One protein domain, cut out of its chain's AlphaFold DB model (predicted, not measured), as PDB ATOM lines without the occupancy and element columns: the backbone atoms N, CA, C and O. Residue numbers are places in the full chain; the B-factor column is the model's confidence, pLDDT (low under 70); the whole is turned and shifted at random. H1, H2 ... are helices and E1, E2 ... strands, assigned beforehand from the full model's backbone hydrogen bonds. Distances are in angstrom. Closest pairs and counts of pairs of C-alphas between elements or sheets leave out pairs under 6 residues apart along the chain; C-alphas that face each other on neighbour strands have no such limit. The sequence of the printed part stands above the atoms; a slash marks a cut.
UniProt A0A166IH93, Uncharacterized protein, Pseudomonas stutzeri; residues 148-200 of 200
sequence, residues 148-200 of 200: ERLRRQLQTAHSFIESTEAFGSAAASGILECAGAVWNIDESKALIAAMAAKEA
ATOM      1  N   GLU A 148      40.469  15.761  28.484       97.62
ATOM      2  CA  GLU A 148      40.122  14.350  28.277       97.62
ATOM      3  C   GLU A 148      39.405  14.093  26.945       97.62
ATOM      4  O   GLU A 148      39.510  13.011  26.360       97.62
ATOM      5  N   ARG A 149      38.681  15.081  26.411       97.69
ATOM      6  CA  ARG A 149      38.129  15.014  25.054       97.69
ATOM      7  C   ARG A 149      39.247  15.008  24.012       97.69
ATOM      8  O   ARG A 149      39.270  14.123  23.158       97.69
ATOM      9  N   LEU A 150      40.180  15.953  24.101       96.94
ATOM     10  CA  LEU A 150      41.300  16.080  23.164       96.94
ATOM     11  C   LEU A 150      42.237  14.869  23.221       96.94
ATOM     12  O   LEU A 150      42.641  14.361  22.177       96.94
ATOM     13  N   ARG A 151      42.522  14.346  24.420       97.25
ATOM     14  CA  ARG A 151      43.305  13.112  24.596       97.25
ATOM     15  C   ARG A 151      42.675  11.926  23.877       97.25
ATOM     16  O   ARG A 151      43.367  11.229  23.142       97.25
ATOM     17  N   ARG A 152      41.360  11.736  24.022       96.00
ATOM     18  CA  ARG A 152      40.633  10.677  23.304       96.00
ATOM     19  C   ARG A 152      40.701  10.858  21.792       96.00
ATOM     20  O   ARG A 152      40.936   9.886  21.088       96.00
ATOM     21  N   GLN A 153      40.548  12.086  21.291       94.12
ATOM     22  CA  GLN A 153      40.680  12.356  19.856       94.12
ATOM     23  C   GLN A 153      42.075  12.006  19.331       94.12
ATOM     24  O   GLN A 153      42.186  11.375  18.283       94.12
ATOM     25  N   LEU A 154      43.124  12.370  20.073       94.94
ATOM     26  CA  LEU A 154      44.495  12.032  19.708       94.94
ATOM     27  C   LEU A 154      44.716  10.517  19.710       94.94
ATOM     28  O   LEU A 154      45.331   9.993  18.788       94.94
ATOM     29  N   GLN A 155      44.175   9.807  20.700       92.00
ATOM     30  CA  GLN A 155      44.292   8.354  20.774       92.00
ATOM     31  C   GLN A 155      43.583   7.659  19.606       92.00
ATOM     32  O   GLN A 155      44.164   6.777  18.983       92.00
ATOM     33  N   THR A 156      42.377   8.105  19.244       92.50
ATOM     34  CA  THR A 156      41.675   7.616  18.049       92.50
ATOM     35  C   THR A 156      42.480   7.878  16.775       92.50
ATOM     36  O   THR A 156      42.589   6.991  15.930       92.50
ATOM     37  N   ALA A 157      43.064   9.073  16.632       87.25
ATOM     38  CA  ALA A 157      43.902   9.399  15.481       87.25
ATOM     39  C   ALA A 157      45.157   8.514  15.421       87.25
ATOM     40  O   ALA A 157      45.528   8.058  14.343       87.25
ATOM     41  N   HIS A 158      45.770   8.221  16.569       83.88
ATOM     42  CA  HIS A 158      46.924   7.329  16.650       83.88
ATOM     43  C   HIS A 158      46.566   5.898  16.236       83.88
ATOM     44  O   HIS A 158      47.200   5.362  15.333       83.88
ATOM     45  N   SER A 159      45.483   5.329  16.780       82.56
ATOM     46  CA  SER A 159      44.987   4.010  16.364       82.56
ATOM     47  C   SER A 159      44.659   3.945  14.871       82.56
ATOM     48  O   SER A 159      44.913   2.934  14.220       82.56
ATOM     49  N   PHE A 160      44.115   5.025  14.303       83.56
ATOM     50  CA  PHE A 160      43.846   5.102  12.870       83.56
ATOM     51  C   PHE A 160      45.138   5.071  12.040       83.56
ATOM     52  O   PHE A 160      45.225   4.311  11.071       83.56
ATOM     53  N   ILE A 161      46.154   5.848  12.423       75.19
ATOM     54  CA  ILE A 161      47.449   5.872  11.731       75.19
ATOM     55  C   ILE A 161      48.123   4.503  11.811       75.19
ATOM     56  O   ILE A 161      48.502   3.975  10.773       75.19
ATOM     57  N   GLU A 162      48.189   3.885  12.992       77.19
ATOM     58  CA  GLU A 162      48.772   2.546  13.161       77.19
ATOM     59  C   GLU A 162      48.057   1.503  12.291       77.19
ATOM     60  O   GLU A 162      48.700   0.685  11.632       77.19
ATOM     61  N   SER A 163      46.722   1.564  12.212       76.25
ATOM     62  CA  SER A 163      45.959   0.683  11.320       76.25
ATOM     63  C   SER A 163      46.263   0.931   9.834       76.25
ATOM     64  O   SER A 163      46.279  -0.007   9.038       76.25
ATOM     65  N   THR A 164      46.560   2.179   9.459       72.81
ATOM     66  CA  THR A 164      46.901   2.563   8.082       72.81
ATOM     67  C   THR A 164      48.339   2.181   7.729       72.81
ATOM     68  O   THR A 164      48.594   1.734   6.615       72.81
ATOM     69  N   GLU A 165      49.289   2.299   8.658       69.88
ATOM     70  CA  GLU A 165      50.662   1.817   8.468       69.88
ATOM     71  C   GLU A 165      50.705   0.290   8.357       69.88
ATOM     72  O   GLU A 165      51.370  -0.240   7.465       69.88
ATOM     73  N   ALA A 166      49.930  -0.422   9.183       66.38
ATOM     74  CA  ALA A 166      49.746  -1.866   9.049       66.38
ATOM     75  C   ALA A 166      49.148  -2.233   7.679       66.38
ATOM     76  O   ALA A 166      49.630  -3.157   7.020       66.38
ATOM     77  N   PHE A 167      48.161  -1.465   7.203       62.22
ATOM     78  CA  PHE A 167      47.609  -1.614   5.856       62.22
ATOM     79  C   PHE A 167      48.660  -1.357   4.764       62.22
ATOM     80  O   PHE A 167      48.760  -2.127   3.813       62.22
ATOM     81  N   GLY A 168      49.482  -0.312   4.900       66.75
ATOM     82  CA  GLY A 168      50.549   0.017   3.953       66.75
ATOM     83  C   GLY A 168      51.652  -1.042   3.900       66.75
ATOM     84  O   GLY A 168      52.111  -1.394   2.816       66.75
ATOM     85  N   SER A 169      52.038  -1.601   5.049       67.25
ATOM     86  CA  SER A 169      53.002  -2.702   5.128       67.25
ATOM     87  C   SER A 169      52.458  -3.987   4.488       67.25
ATOM     88  O   SER A 169      53.168  -4.616   3.703       67.25
ATOM     89  N   ALA A 170      51.189  -4.329   4.737       64.00
ATOM     90  CA  ALA A 170      50.518  -5.457   4.086       64.00
ATOM     91  C   ALA A 170      50.353  -5.245   2.568       64.00
ATOM     92  O   ALA A 170      50.559  -6.154   1.771       64.00
ATOM     93  N   ALA A 171      50.050  -4.025   2.124       63.12
ATOM     94  CA  ALA A 171      49.994  -3.711   0.698       63.12
ATOM     95  C   ALA A 171      51.383  -3.782   0.027       63.12
ATOM     96  O   ALA A 171      51.496  -4.188  -1.130       63.12
ATOM     97  N   ALA A 172      52.448  -3.403   0.740       66.12
ATOM     98  CA  ALA A 172      53.820  -3.447   0.236       66.12
ATOM     99  C   ALA A 172      54.403  -4.870   0.160       66.12
ATOM    100  O   ALA A 172      55.284  -5.110  -0.662       66.12
ATOM    101  N   SER A 173      53.913  -5.817   0.969       71.44
ATOM    102  CA  SER A 173      54.320  -7.230   0.911       71.44
ATOM    103  C   SER A 173      53.673  -8.012  -0.244       71.44
ATOM    104  O   SER A 173      53.934  -9.204  -0.395       71.44
ATOM    105  N   GLY A 174      52.840  -7.355  -1.061       70.19
ATOM    106  CA  GLY A 174      52.200  -7.940  -2.241       70.19
ATOM    107  C   GLY A 174      50.928  -8.738  -1.942       70.19
ATOM    108  O   GLY A 174      50.231  -9.124  -2.881       70.19
ATOM    109  N   ILE A 175      50.578  -8.945  -0.665       72.88
ATOM    110  CA  ILE A 175      49.395  -9.704  -0.234       72.88
ATOM    111  C   ILE A 175      48.578  -8.872   0.762       72.88
ATOM    112  O   ILE A 175      48.981  -8.678   1.906       72.88
ATOM    113  N   LEU A 176      47.396  -8.424   0.339       68.94
ATOM    114  CA  LEU A 176      46.451  -7.691   1.177       68.94
ATOM    115  C   LEU A 176      45.359  -8.641   1.687       68.94
ATOM    116  O   LEU A 176      44.562  -9.141   0.896       68.94
ATOM    117  N   GLU A 177      45.292  -8.870   2.997       65.50
ATOM    118  CA  GLU A 177      44.217  -9.654   3.613       65.50
ATOM    119  C   GLU A 177      43.232  -8.733   4.343       65.50
ATOM    120  O   GLU A 177      43.596  -8.030   5.285       65.50
ATOM    121  N   CYS A 178      41.972  -8.718   3.902       63.81
ATOM    122  CA  CYS A 178      40.911  -7.916   4.507       63.81
ATOM    123  C   CYS A 178      39.635  -8.750   4.653       63.81
ATOM    124  O   CYS A 178      39.102  -9.257   3.668       63.81
ATOM    125  N   ALA A 179      39.142  -8.893   5.889       59.84
ATOM    126  CA  ALA A 179      37.889  -9.587   6.215       59.84
ATOM    127  C   ALA A 179      37.756 -11.009   5.609       59.84
ATOM    128  O   ALA A 179      36.669 -11.414   5.201       59.84
ATOM    129  N   GLY A 180      38.859 -11.765   5.550       67.50
ATOM    130  CA  GLY A 180      38.902 -13.129   5.003       67.50
ATOM    131  C   GLY A 180      39.072 -13.214   3.481       67.50
ATOM    132  O   GLY A 180      39.126 -14.316   2.938       67.50
ATOM    133  N   ALA A 181      39.179 -12.080   2.783       63.03
ATOM    134  CA  ALA A 181      39.592 -12.030   1.386       63.03
ATOM    135  C   ALA A 181      41.101 -11.767   1.297       63.03
ATOM    136  O   ALA A 181      41.597 -10.810   1.889       63.03
ATOM    137  N   VAL A 182      41.814 -12.596   0.530       76.56
ATOM    138  CA  VAL A 182      43.256 -12.465   0.265       76.56
ATOM    139  C   VAL A 182      43.444 -11.951  -1.158       76.56
ATOM    140  O   VAL A 182      42.991 -12.584  -2.110       76.56
ATOM    141  N   TRP A 183      44.068 -10.788  -1.310       73.25
ATOM    142  CA  TRP A 183      44.312 -10.144  -2.599       73.25
ATOM    143  C   TRP A 183      45.809 -10.119  -2.888       73.25
ATOM    144  O   TRP A 183      46.573  -9.474  -2.171       73.25
ATOM    145  N   ASN A 184      46.227 -10.785  -3.963       82.00
ATOM    146  CA  ASN A 184      47.599 -10.709  -4.453       82.00
ATOM    147  C   ASN A 184      47.730  -9.523  -5.421       82.00
ATOM    148  O   ASN A 184      47.201  -9.526  -6.539       82.00
ATOM    149  N   ILE A 185      48.409  -8.477  -4.958       78.25
ATOM    150  CA  ILE A 185      48.583  -7.221  -5.689       78.25
ATOM    151  C   ILE A 185      49.482  -7.437  -6.908       78.25
ATOM    152  O   ILE A 185      49.233  -6.849  -7.962       78.25
ATOM    153  N   ASP A 186      50.496  -8.291  -6.797       82.06
ATOM    154  CA  ASP A 186      51.429  -8.550  -7.893       82.06
ATOM    155  C   ASP A 186      50.777  -9.386  -8.997       82.06
ATOM    156  O   ASP A 186      50.941  -9.085 -10.181       82.06
ATOM    157  N   GLU A 187      49.943 -10.357  -8.625       82.50
ATOM    158  CA  GLU A 187      49.130 -11.127  -9.572       82.50
ATOM    159  C   GLU A 187      48.104 -10.236 -10.289       82.50
ATOM    160  O   GLU A 187      47.953 -10.304 -11.509       82.50
ATOM    161  N   SER A 188      47.469  -9.320  -9.555       79.56
ATOM    162  CA  SER A 188      46.533  -8.346 -10.130       79.56
ATOM    163  C   SER A 188      47.228  -7.391 -11.111       79.56
ATOM    164  O   SER A 188      46.715  -7.142 -12.203       79.56
ATOM    165  N   LYS A 189      48.426  -6.890 -10.773       81.62
ATOM    166  CA  LYS A 189      49.244  -6.062 -11.680       81.62
ATOM    167  C   LYS A 189      49.668  -6.835 -12.927       81.62
ATOM    168  O   LYS A 189      49.602  -6.286 -14.026       81.62
ATOM    169  N   ALA A 190      50.074  -8.097 -12.775       83.06
ATOM    170  CA  ALA A 190      50.458  -8.956 -13.891       83.06
ATOM    171  C   ALA A 190      49.277  -9.219 -14.840       83.06
ATOM    172  O   ALA A 190      49.441  -9.135 -16.058       83.06
ATOM    173  N   LEU A 191      48.078  -9.459 -14.300       84.75
ATOM    174  CA  LEU A 191      46.851  -9.609 -15.087       84.75
ATOM    175  C   LEU A 191      46.514  -8.334 -15.866       84.75
ATOM    176  O   LEU A 191      46.220  -8.415 -17.056       84.75
ATOM    177  N   ILE A 192      46.601  -7.160 -15.236       84.38
ATOM    178  CA  ILE A 192      46.349  -5.873 -15.906       84.38
ATOM    179  C   ILE A 192      47.369  -5.626 -17.021       84.38
ATOM    180  O   ILE A 192      46.982  -5.262 -18.130       84.38
ATOM    181  N   ALA A 193      48.656  -5.876 -16.768       86.00
ATOM    182  CA  ALA A 193      49.700  -5.742 -17.782       86.00
ATOM    183  C   ALA A 193      49.487  -6.707 -18.963       86.00
ATOM    184  O   ALA A 193      49.651  -6.319 -20.118       86.00
ATOM    185  N   ALA A 194      49.069  -7.947 -18.689       85.06
ATOM    186  CA  ALA A 194      48.767  -8.939 -19.716       85.06
ATOM    187  C   ALA A 194      47.504  -8.599 -20.528       85.06
ATOM    188  O   ALA A 194      47.451  -8.900 -21.719       85.06
ATOM    189  N   MET A 195      46.494  -7.982 -19.907       86.06
ATOM    190  CA  MET A 195      45.306  -7.486 -20.609       86.06
ATOM    191  C   MET A 195      45.650  -6.285 -21.496       86.06
ATOM    192  O   MET A 195      45.311  -6.297 -22.675       86.06
ATOM    193  N   ALA A 196      46.423  -5.322 -20.983       80.69
ATOM    194  CA  ALA A 196      46.882  -4.168 -21.757       80.69
ATOM    195  C   ALA A 196      47.759  -4.568 -22.959       80.69
ATOM    196  O   ALA A 196      47.667  -3.964 -24.021       80.69
ATOM    197  N   ALA A 197      48.573  -5.620 -22.822       77.69
ATOM    198  CA  ALA A 197      49.390  -6.153 -23.916       77.69
ATOM    199  C   ALA A 197      48.590  -6.926 -24.984       77.69
ATOM    200  O   ALA A 197      49.121  -7.184 -26.057       77.69
ATOM    201  N   LYS A 198      47.344  -7.333 -24.699       74.81
ATOM    202  CA  LYS A 198      46.449  -7.989 -25.670       74.81
ATOM    203  C   LYS A 198      45.570  -7.005 -26.446       74.81
ATOM    204  O   LYS A 198      44.985  -7.401 -27.448       74.81
ATOM    205  N   GLU A 199      45.451  -5.769 -25.968       65.50
ATOM    206  CA  GLU A 199      44.671  -4.695 -26.600       65.50
ATOM    207  C   GLU A 199      45.523  -3.758 -27.482       65.50
ATOM    208  O   GLU A 199      44.963  -2.886 -28.147       65.50
ATOM    209  N   ALA A 200      46.850  -3.945 -27.510       53.06
ATOM    210  CA  ALA A 200      47.811  -3.245 -28.373       53.06
ATOM    211  C   ALA A 200      48.234  -4.112 -29.568       53.06
ATOM    212  O   ALA A 200      48.436  -3.535 -30.661       53.06
TER     213      ALA A 200
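AT A GLANCE: This is residues 148 to 200 of the 200 residues of an uncharacterized protein of Pseudomonas stutzeri (UniProt A0A166IH93). A small hairpin of two strands, E1 and E2, forms the joint between a long helix, H1, and a shorter one, H2, which reach away toward opposite ends of a rod. The printed part has 53 residues, mostly helix, in the order H1, E1, E2, H2, the strands antiparallel. It is extended: radius of gyration of the C-alphas 17.5 A, spans 59 by 23 by 16 A.

HOW THE PARTS SIT: Look first at the hairpin of E1, residues 175 to 178, and E2, residues 181 to 184, where N 176 and O 183 are 2.8 A apart, within hydrogen-bond range. H1, residues 148 to 172, comes closest to E1 at the C-alphas of Ala 170 and Leu 176, 5.5 A. H1 and H2, residues 185 to 196, are close but not clearly touching, their closest C-alphas Ala 171 and Ile 185 at 7.4 A, with a steep tilt of 57 degrees, the same way. In H1 and H2 every O i to N i+4 pair is within hydrogen-bond range.

IN THESE COORDINATES: Find C-alpha 148 at (40.122, 14.350, 28.277); H1 runs 35.9 A from there. E1 spans 9.9 A and E2 10.0 A. H2 runs 16.4 A to C-alpha 196 at (46.882, -4.168, -21.757).

THE WHOLE: The farthest C-alphas, Glu 148 and Ala 200, are 59.8 A apart. The printed part has no cut, and its three links are tight. Look for pLDDT under 70 at residues 165 to 172, 176 to 181 and 199 to 200.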